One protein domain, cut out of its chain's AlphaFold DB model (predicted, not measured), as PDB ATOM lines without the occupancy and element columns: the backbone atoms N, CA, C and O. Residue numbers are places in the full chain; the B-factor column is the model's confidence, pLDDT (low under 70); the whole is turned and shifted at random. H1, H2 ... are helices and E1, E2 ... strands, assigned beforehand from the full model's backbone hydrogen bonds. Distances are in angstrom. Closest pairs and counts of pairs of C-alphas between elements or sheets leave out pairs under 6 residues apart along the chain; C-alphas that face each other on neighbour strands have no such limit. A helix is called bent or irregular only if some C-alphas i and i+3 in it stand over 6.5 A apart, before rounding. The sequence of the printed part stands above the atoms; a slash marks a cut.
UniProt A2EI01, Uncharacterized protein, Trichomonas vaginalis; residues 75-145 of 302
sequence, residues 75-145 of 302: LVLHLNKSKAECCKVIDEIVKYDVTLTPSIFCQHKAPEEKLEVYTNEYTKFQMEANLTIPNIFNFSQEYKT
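Overview. This is residues 75 to 145 of the 302 residues of an uncharacterized protein of Trichomonas vaginalis (UniProt A2EI01). A small four-stranded sheet, strongly turned from edge to edge, has two helices, H1 and H3, packed over one face, while its other face is bare; the short H2 sits at the end of H1 and grazes the sheet. The 71 printed residues hold three named helices and four named strands, in the order E1 H1 H2 E2 E3 E4 H3. The sheet is mixed, in the order E2, E1, E3, E4, and the class is mixed, helices and strands. The whole is compact, with a radius of gyration of the C-alphas of 11.2 A and spans of 28 by 26 by 21 A.

Along the chain. In the sheet, E1 is residues 75 to 79, 12.8 A long, from C-alpha 75 at (14.137, -29.975, 49.119). E2 is residues 104 to 108, 13.0 A, E3 residues 114 to 118, 12.9 A, and E4 residues 124 to 126, 6.8 A. H1 is residues 83 to 96, 20.9 A, H2 residues 98 to 103, 10.2 A, and H3 residues 133 to 143, 15.5 A, ending at C-alpha 143 at (17.663, -36.898, 51.400). H2 is irregular: C-alphas 99 and 102 are 7.0 A apart.

Arrangement. E2 and E1 are parallel, with N 105 and O 75 at 2.8 A; E1, H1, H2 and E2 form a strand-helix-strand unit, two parallel neighbour strands joined through helices, with a right-handed crossover. E1 and E3 are antiparallel, with N 76 and O 116 at 2.8 A. E3 and E4 form a hairpin, with N 117 and O 125 at 2.8 A. H1 and H3 are on the same face of the sheet, in two layers, helices on one face of a sheet. H1 lies over E2 at a height over the sheet of 9.1 A, its closest C-alphas to E2 being Lys 83 and His 108, 5.4 A; H3 lies over E1 and E3 at 10.0 A, the closest C-alphas of E3 and H3 being Val 117 and Tyr 143, 7.1 A. H1 and H3 touch, closest at the C-alphas of Ile 93 and Phe 137, 6.1 A, at a steep tilt of 69 degrees, only just short of about perpendicular. Every O i to N i+4 pair is within hydrogen-bond range in H3, against 9 of 10 in H1 and 0 of 2 in H2, where 2 of 3 O i to N i+3 pairs are.

Size, cuts and confidence. The C-alphas farthest apart, Lys 95 and Tyr 122, are 29.5 A apart. The printed part has no cut and no long link, and no printed residue is under 70 in pLDDT.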
ATOM      1  N   LEU A  75      13.103 -30.484  50.011       91.56
ATOM      2  CA  LEU A  75      14.137 -29.975  49.119       91.56
ATOM      3  C   LEU A  75      13.707 -28.606  48.594       91.56
ATOM      4  O   LEU A  75      12.660 -28.490  47.965       91.56
ATOM      5  N   VAL A  76      14.509 -27.576  48.828       92.50
ATOM      6  CA  VAL A  76      14.234 -26.205  48.399       92.50
ATOM      7  C   VAL A  76      15.333 -25.767  47.444       92.50
ATOM      8  O   VAL A  76      16.488 -25.583  47.824       92.50
ATOM      9  N   LEU A  77      14.962 -25.632  46.176       93.12
ATOM     10  CA  LEU A  77      15.838 -25.167  45.116       93.12
ATOM     11  C   LEU A  77      15.698 -23.647  44.971       93.12
ATOM     12  O   LEU A  77      14.665 -23.144  44.529       93.12
ATOM     13  N   HIS A  78      16.741 -22.920  45.344       93.50
ATOM     14  CA  HIS A  78      16.859 -21.477  45.203       93.50
ATOM     15  C   HIS A  78      17.488 -21.168  43.844       93.50
ATOM     16  O   HIS A  78      18.611 -21.591  43.581       93.50
ATOM     17  N   LEU A  79      16.772 -20.448  42.978       92.38
ATOM     18  CA  LEU A  79      17.266 -20.044  41.658       92.38
ATOM     19  C   LEU A  79      17.015 -18.562  41.416       92.38
ATOM     20  O   LEU A  79      15.931 -18.045  41.715       92.38
ATOM     21  N   ASN A  80      17.967 -17.894  40.769       93.25
ATOM     22  CA  ASN A  80      17.806 -16.523  40.304       93.25
ATOM     23  C   ASN A  80      17.138 -16.508  38.918       93.25
ATOM     24  O   ASN A  80      17.660 -15.987  37.937       93.25
ATOM     25  N   LYS A  81      15.974 -17.160  38.829       90.06
ATOM     26  CA  LYS A  81      15.197 -17.327  37.595       90.06
ATOM     27  C   LYS A  81      13.743 -16.926  37.798       90.06
ATOM     28  O   LYS A  81      13.276 -16.769  38.931       90.06
ATOM     29  N   SER A  82      13.006 -16.779  36.698       88.19
ATOM     30  CA  SER A  82      11.554 -16.603  36.758       88.19
ATOM     31  C   SER A  82      10.873 -17.841  37.359       88.19
ATOM     32  O   SER A  82      11.409 -18.953  37.326       88.19
ATOM     33  N   LYS A  83       9.647 -17.676  37.879       84.75
ATOM     34  CA  LYS A  83       8.842 -18.801  38.384       84.75
ATOM     35  C   LYS A  83       8.714 -19.905  37.326       84.75
ATOM     36  O   LYS A  83       8.921 -21.069  37.640       84.75
ATOM     37  N   ALA A  84       8.438 -19.539  36.073       83.56
ATOM     38  CA  ALA A  84       8.251 -20.496  34.984       83.56
ATOM     39  C   ALA A  84       9.514 -21.323  34.693       83.56
ATOM     40  O   ALA A  84       9.424 -22.536  34.527       83.56
ATOM     41  N   GLU A  85      10.688 -20.694  34.658       86.31
ATOM     42  CA  GLU A  85      11.959 -21.397  34.442       86.31
ATOM     43  C   GLU A  85      12.318 -22.301  35.614       86.31
ATOM     44  O   GLU A  85      12.755 -23.429  35.410       86.31
ATOM     45  N   CYS A  86      12.085 -21.841  36.841       86.75
ATOM     46  CA  CYS A  86      12.323 -22.667  38.012       86.75
ATOM     47  C   CYS A  86      11.419 -23.909  38.035       86.75
ATOM     48  O   CYS A  86      11.871 -25.010  38.352       86.75
ATOM     49  N   CYS A  87      10.158 -23.758  37.612       84.19
ATOM     50  CA  CYS A  87       9.248 -24.888  37.462       84.19
ATOM     51  C   CYS A  87       9.731 -25.900  36.426       84.19
ATOM     52  O   CYS A  87       9.663 -27.097  36.684       84.19
ATOM     53  N   LYS A  88      10.273 -25.432  35.296       85.69
ATOM     54  CA  LYS A  88      10.861 -26.315  34.280       85.69
ATOM     55  C   LYS A  88      12.027 -27.134  34.842       85.69
ATOM     56  O   LYS A  88      12.121 -28.319  34.550       85.69
ATOM     57  N   VAL A  89      12.873 -26.538  35.686       87.31
ATOM     58  CA  VAL A  89      13.977 -27.263  36.340       87.31
ATOM     59  C   VAL A  89      13.443 -28.356  37.273       87.31
ATOM     60  O   VAL A  89      13.912 -29.491  37.222       87.31
ATOM     61  N   ILE A  90      12.422 -28.055  38.083       86.94
ATOM     62  CA  ILE A  90      11.761 -29.075  38.915       86.94
ATOM     63  C   ILE A  90      11.148 -30.183  38.051       86.94
ATOM     64  O   ILE A  90      11.279 -31.357  38.393       86.94
ATOM     65  N   ASP A  91      10.514 -29.839  36.928       83.38
ATOM     66  CA  ASP A  91       9.948 -30.820  35.998       83.38
ATOM     67  C   ASP A  91      11.016 -31.775  35.466       83.38
ATOM     68  O   ASP A  91      10.784 -32.980  35.398       83.38
ATOM     69  N   GLU A  92      12.196 -31.262  35.118       85.50
ATOM     70  CA  GLU A  92      13.319 -32.084  34.667       85.50
ATOM     71  C   GLU A  92      13.818 -33.040  35.749       85.50
ATOM     72  O   GLU A  92      14.048 -34.208  35.456       85.50
ATOM     73  N   ILE A  93      13.908 -32.596  37.004       85.75
ATOM     74  CA  ILE A  93      14.329 -33.447  38.128       85.75
ATOM     75  C   ILE A  93      13.293 -34.550  38.395       85.75
ATOM     76  O   ILE A  93      13.638 -35.724  38.543       85.75
ATOM     77  N   VAL A  94      12.008 -34.189  38.421       84.19
ATOM     78  CA  VAL A  94      10.894 -35.099  38.734       84.19
ATOM     79  C   VAL A  94      10.666 -36.142  37.633       84.19
ATOM     80  O   VAL A  94      10.164 -37.228  37.925       84.19
ATOM     81  N   LYS A  95      11.083 -35.880  36.384       81.94
ATOM     82  CA  LYS A  95      11.084 -36.902  35.317       81.94
ATOM     83  C   LYS A  95      11.911 -38.135  35.689       81.94
ATOM     84  O   LYS A  95      11.540 -39.235  35.289       81.94
ATOM     85  N   TYR A  96      12.996 -37.967  36.448       82.19
ATOM     86  CA  TYR A  96      13.843 -39.082  36.876       82.19
ATOM     87  C   TYR A  96      13.270 -39.828  38.090       82.19
ATOM     88  O   TYR A  96      13.444 -41.041  38.199       82.19
ATOM     89  N   ASP A  97      12.582 -39.130  38.999       81.94
ATOM     90  CA  ASP A  97      11.900 -39.745  40.143       81.94
ATOM     91  C   ASP A  97      10.655 -38.943  40.556       81.94
ATOM     92  O   ASP A  97      10.729 -37.939  41.272       81.94
ATOM     93  N   VAL A  98       9.481 -39.438  40.150       78.56
ATOM     94  CA  VAL A  98       8.178 -38.819  40.449       78.56
ATOM     95  C   VAL A  98       7.875 -38.737  41.947       78.56
ATOM     96  O   VAL A  98       7.041 -37.927  42.363       78.56
ATOM     97  N   THR A  99       8.553 -39.538  42.778       79.44
ATOM     98  CA  THR A  99       8.341 -39.549  44.232       79.44
ATOM     99  C   THR A  99       8.897 -38.310  44.926       79.44
ATOM    100  O   THR A  99       8.522 -38.058  46.068       79.44
ATOM    101  N   LEU A 100       9.713 -37.506  44.231       80.56
ATOM    102  CA  LEU A 100      10.232 -36.229  44.725       80.56
ATOM    103  C   LEU A 100       9.203 -35.095  44.668       80.56
ATOM    104  O   LEU A 100       9.331 -34.130  45.413       80.56
ATOM    105  N   THR A 101       8.171 -35.209  43.825       79.88
ATOM    106  CA  THR A 101       7.147 -34.168  43.619       79.88
ATOM    107  C   THR A 101       6.572 -33.556  44.910       79.88
ATOM    108  O   THR A 101       6.492 -32.335  44.973       79.88
ATOM    109  N   PRO A 102       6.167 -34.328  45.944       78.06
ATOM    110  CA  PRO A 102       5.602 -33.754  47.167       78.06
ATOM    111  C   PRO A 102       6.636 -33.105  48.099       78.06
ATOM    112  O   PRO A 102       6.241 -32.515  49.101       78.06
ATOM    113  N   SER A 103       7.931 -33.266  47.826       82.81
ATOM    114  CA  SER A 103       9.018 -32.832  48.703       82.81
ATOM    115  C   SER A 103       9.985 -31.858  48.040       82.81
ATOM    116  O   SER A 103      10.927 -31.455  48.703       82.81
ATOM    117  N   ILE A 104       9.816 -31.503  46.763       87.00
ATOM    118  CA  ILE A 104      10.693 -30.559  46.060       87.00
ATOM    119  C   ILE A 104       9.964 -29.250  45.762       87.00
ATOM    120  O   ILE A 104       8.888 -29.226  45.169       87.00
ATOM    121  N   PHE A 105      10.585 -28.152  46.171       87.88
ATOM    122  CA  PHE A 105      10.056 -26.801  46.102       87.88
ATOM    123  C   PHE A 105      11.050 -25.894  45.392       87.88
ATOM    124  O   PHE A 105      12.257 -26.139  45.391       87.88
ATOM    125  N   CYS A 106      10.534 -24.815  44.814       88.31
ATOM    126  CA  CYS A 106      11.355 -23.782  44.204       88.31
ATOM    127  C   CYS A 106      11.175 -22.453  44.935       88.31
ATOM    128  O   CYS A 106      10.051 -21.983  45.130       88.31
ATOM    129  N   GLN A 107      12.294 -21.792  45.220       90.00
ATOM    130  CA  GLN A 107      12.351 -20.373  45.528       90.00
ATOM    131  C   GLN A 107      12.943 -19.610  44.336       90.00
ATOM    132  O   GLN A 107      14.149 -19.606  44.104       90.00
ATOM    133  N   HIS A 108      12.067 -18.966  43.565       88.19
ATOM    134  CA  HIS A 108      12.442 -18.161  42.401       88.19
ATOM    135  C   HIS A 108      12.928 -16.762  42.811       88.19
ATOM    136  O   HIS A 108      12.534 -16.256  43.865       88.19
ATOM    137  N   LYS A 109      13.695 -16.093  41.939       88.62
ATOM    138  CA  LYS A 109      14.330 -14.788  42.217       88.62
ATOM    139  C   LYS A 109      15.105 -14.782  43.546       88.62
ATOM    140  O   LYS A 109      15.034 -13.819  44.309       88.62
ATOM    141  N   ALA A 110      15.770 -15.890  43.862       89.44
ATOM    142  CA  ALA A 110      16.602 -15.975  45.052       89.44
ATOM    143  C   ALA A 110      17.885 -15.140  44.863       89.44
ATOM    144  O   ALA A 110      18.417 -15.109  43.754       89.44
ATOM    145  N   PRO A 111      18.394 -14.481  45.923       90.69
ATOM    146  CA  PRO A 111      19.633 -13.700  45.845       90.69
ATOM    147  C   PRO A 111      20.866 -14.579  45.597       90.69
ATOM    148  O   PRO A 111      21.848 -14.120  45.027       90.69
ATOM    149  N   GLU A 112      20.800 -15.841  46.012       92.50
ATOM    150  CA  GLU A 112      21.849 -16.841  45.855       92.50
ATOM    151  C   GLU A 112      21.227 -18.119  45.288       92.50
ATOM    152  O   GLU A 112      20.157 -18.547  45.739       92.50
ATOM    153  N   GLU A 113      21.891 -18.724  44.302       94.19
ATOM    154  CA  GLU A 113      21.478 -20.014  43.761       94.19
ATOM    155  C   GLU A 113      22.048 -21.149  44.608       94.19
ATOM    156  O   GLU A 113      23.261 -21.283  44.753       94.19
ATOM    157  N   LYS A 114      21.172 -21.992  45.155       95.19
ATOM    158  CA  LYS A 114      21.563 -23.148  45.971       95.19
ATOM    159  C   LYS A 114      20.450 -24.174  46.072       95.19
ATOM    160  O   LYS A 114      19.287 -23.885  45.808       95.19
ATOM    161  N   LEU A 115      20.805 -25.376  46.502       94.75
ATOM    162  CA  LEU A 115      19.848 -26.404  46.889       94.75
ATOM    163  C   LEU A 115      20.030 -26.696  48.374       94.75
ATOM    164  O   LEU A 115      21.118 -27.079  48.803       94.75
ATOM    165  N   GLU A 116      18.962 -26.528  49.138       94.62
ATOM    166  CA  GLU A 116      18.907 -26.895  50.547       94.62
ATOM    167  C   GLU A 116      17.917 -28.046  50.738       94.62
ATOM    168  O   GLU A 116      16.944 -28.186  49.998       94.62
ATOM    169  N   VAL A 117      18.142 -28.879  51.745       93.12
ATOM    170  CA  VAL A 117      17.148 -29.829  52.235       93.12
ATOM    171  C   VAL A 117      16.888 -29.582  53.704       93.12
ATOM    172  O   VAL A 117      17.797 -29.639  54.528       93.12
ATOM    173  N   TYR A 118      15.631 -29.320  54.020       91.19
ATOM    174  CA  TYR A 118      15.108 -29.208  55.367       91.19
ATOM    175  C   TYR A 118      14.660 -30.590  55.801       91.19
ATOM    176  O   TYR A 118      13.872 -31.254  55.129       91.19
ATOM    177  N   THR A 119      15.192 -31.052  56.915       87.44
ATOM    178  CA  THR A 119      14.961 -32.419  57.397       87.44
ATOM    179  C   THR A 119      14.093 -32.454  58.646       87.44
ATOM    180  O   THR A 119      13.424 -33.451  58.908       87.44
ATOM    181  N   ASN A 120      14.033 -31.321  59.336       84.88
ATOM    182  CA  ASN A 120      13.005 -30.905  60.273       84.88
ATOM    183  C   ASN A 120      12.940 -29.358  60.222       84.88
ATOM    184  O   ASN A 120      13.542 -28.741  59.336       84.88
ATOM    185  N   GLU A 121      12.227 -28.737  61.160       82.25
ATOM    186  CA  GLU A 121      12.075 -27.276  61.256       82.25
ATOM    187  C   GLU A 121      13.403 -26.525  61.483       82.25
ATOM    188  O   GLU A 121      13.562 -25.395  61.028       82.25
ATOM    189  N   TYR A 122      14.384 -27.164  62.123       83.19
ATOM    190  CA  TYR A 122      15.621 -26.532  62.600       83.19
ATOM    191  C   TYR A 122      16.881 -26.992  61.851       83.19
ATOM    192  O   TYR A 122      17.919 -26.337  61.898       83.19
ATOM    193  N   THR A 123      16.825 -28.139  61.178       85.81
ATOM    194  CA  THR A 123      17.976 -28.822  60.591       85.81
ATOM    195  C   THR A 123      17.888 -28.798  59.075       85.81
ATOM    196  O   THR A 123      17.002 -29.421  58.474       85.81
ATOM    197  N   LYS A 124      18.872 -28.140  58.456       91.12
ATOM    198  CA  LYS A 124      19.036 -28.097  57.006       91.12
ATOM    199  C   LYS A 124      20.436 -28.501  56.557       91.12
ATOM    200  O   LYS A 124      21.416 -28.255  57.256       91.12
ATOM    201  N   PHE A 125      20.516 -29.064  55.356       92.06
ATOM    202  CA  PHE A 125      21.770 -29.354  54.662       92.06
ATOM    203  C   PHE A 125      21.782 -28.643  53.318       92.06
ATOM    204  O   PHE A 125      20.783 -28.657  52.605       92.06
ATOM    205  N   GLN A 126      22.912 -28.043  52.967       95.00
ATOM    206  CA  GLN A 126      23.111 -27.417  51.667       95.00
ATOM    207  C   GLN A 126      23.924 -28.350  50.765       95.00
ATOM    208  O   GLN A 126      24.855 -29.012  51.222       95.00
ATOM    209  N   MET A 127      23.565 -28.409  49.484       95.19
ATOM    210  CA  MET A 127      24.361 -29.101  48.477       95.19
ATOM    211  C   MET A 127      25.639 -28.306  48.185       95.19
ATOM    212  O   MET A 127      25.570 -27.129  47.847       95.19
ATOM    213  N   GLU A 128      26.794 -28.964  48.289       92.56
ATOM    214  CA  GLU A 128      28.107 -28.349  48.025       92.56
ATOM    215  C   GLU A 128      28.492 -28.380  46.534       92.56
ATOM    216  O   GLU A 128      29.314 -27.593  46.079       92.56
ATOM    217  N   ALA A 129      27.900 -29.292  45.758       90.88
ATOM    218  CA  ALA A 129      28.176 -29.434  44.332       90.88
ATOM    219  C   ALA A 129      27.483 -28.350  43.485       90.88
ATOM    220  O   ALA A 129      26.466 -27.781  43.878       90.88
ATOM    221  N   ASN A 130      27.978 -28.137  42.262       93.00
ATOM    222  CA  ASN A 130      27.348 -27.241  41.287       93.00
ATOM    223  C   ASN A 130      25.906 -27.677  40.959       93.00
ATOM    224  O   ASN A 130      25.623 -28.876  40.870       93.00
ATOM    225  N   LEU A 131      25.021 -26.707  40.700       92.75
ATOM    226  CA  LEU A 131      23.591 -26.904  40.408       92.75
ATOM    227  C   LEU A 131      23.328 -27.451  38.996       92.75
ATOM    228  O   LEU A 131      22.727 -26.797  38.147       92.75
ATOM    229  N   THR A 132      23.763 -28.678  38.743       92.94
ATOM    230  CA  THR A 132      23.404 -29.437  37.539       92.94
ATOM    231  C   THR A 132      22.275 -30.415  37.852       92.94
ATOM    232  O   THR A 132      22.156 -30.889  38.983       92.94
ATOM    233  N   ILE A 133      21.455 -30.767  36.853       90.06
ATOM    234  CA  ILE A 133      20.364 -31.742  37.029       90.06
ATOM    235  C   ILE A 133      20.862 -33.068  37.643       90.06
ATOM    236  O   ILE A 133      20.245 -33.517  38.611       90.06
ATOM    237  N   PRO A 134      21.988 -33.673  37.197       90.88
ATOM    238  CA  PRO A 134      22.510 -34.891  37.820       90.88
ATOM    239  C   PRO A 134      22.894 -34.715  39.295       90.88
ATOM    240  O   PRO A 134      22.586 -35.578  40.116       90.88
ATOM    241  N   ASN A 135      23.528 -33.595  39.655       93.31
ATOM    242  CA  ASN A 135      23.933 -33.332  41.037       93.31
ATOM    243  C   ASN A 135      22.720 -33.109  41.941       93.31
ATOM    244  O   ASN A 135      22.633 -33.712  43.010       93.31
ATOM    245  N   ILE A 136      21.753 -32.309  41.480       92.62
ATOM    246  CA  ILE A 136      20.495 -32.065  42.190       92.62
ATOM    247  C   ILE A 136      19.742 -33.379  42.391       92.62
ATOM    248  O   ILE A 136      19.255 -33.646  43.490       92.62
ATOM    249  N   PHE A 137      19.666 -34.221  41.358       90.44
ATOM    250  CA  PHE A 137      19.038 -35.531  41.455       90.44
ATOM    251  C   PHE A 137      19.737 -36.411  42.496       90.44
ATOM    252  O   PHE A 137      19.075 -36.910  43.402       90.44
ATOM    253  N   ASN A 138      21.065 -36.548  42.434       90.31
ATOM    254  CA  ASN A 138      21.833 -37.356  43.384       90.31
ATOM    255  C   ASN A 138      21.679 -36.859  44.830       90.31
ATOM    256  O   ASN A 138      21.448 -37.658  45.739       90.31
ATOM    257  N   PHE A 139      21.736 -35.543  45.043       92.81
ATOM    258  CA  PHE A 139      21.499 -34.942  46.354       92.81
ATOM    259  C   PHE A 139      20.065 -35.190  46.840       92.81
ATOM    260  O   PHE A 139      19.849 -35.601  47.977       92.81
ATOM    261  N   SER A 140      19.074 -35.035  45.961       91.69
ATOM    262  CA  SER A 140      17.671 -35.317  46.280       91.69
ATOM    263  C   SER A 140      17.472 -36.783  46.664       91.69
ATOM    264  O   SER A 140      16.798 -37.079  47.649       91.69
ATOM    265  N   GLN A 141      18.111 -37.713  45.948       89.19
ATOM    266  CA  GLN A 141      18.078 -39.134  46.285       89.19
ATOM    267  C   GLN A 141      18.661 -39.407  47.674       89.19
ATOM    268  O   GLN A 141      18.094 -40.228  48.389       89.19
ATOM    269  N   GLU A 142      19.711 -38.694  48.093       90.00
ATOM    270  CA  GLU A 142      20.345 -38.840  49.411       90.00
ATOM    271  C   GLU A 142      19.450 -38.395  50.577       90.00
ATOM    272  O   GLU A 142      19.558 -38.961  51.669       90.00
ATOM    273  N   TYR A 143      18.506 -37.478  50.345       90.94
ATOM    274  CA  TYR A 143      17.663 -36.898  51.400       90.94
ATOM    275  C   TYR A 143      16.150 -37.039  51.191       90.94
ATOM    276  O   TYR A 143      15.384 -36.507  51.983       90.94
ATOM    277  N   LYS A 144      15.679 -37.785  50.184       87.31
ATOM    278  CA  LYS A 144      14.234 -37.978  49.938       87.31
ATOM    279  C   LYS A 144      13.475 -38.758  51.020       87.31
ATOM    280  O   LYS A 144      12.251 -38.840  50.972       87.31
ATOM    281  N   THR A 145      14.176 -39.392  51.958       88.19
ATOM    282  CA  THR A 145      13.564 -40.111  53.086       88.19
ATOM    283  C   THR A 145      13.896 -39.421  54.404       88.19
ATOM    284  O   THR A 145      14.934 -38.764  54.493       88.19
TER     285      THR A 145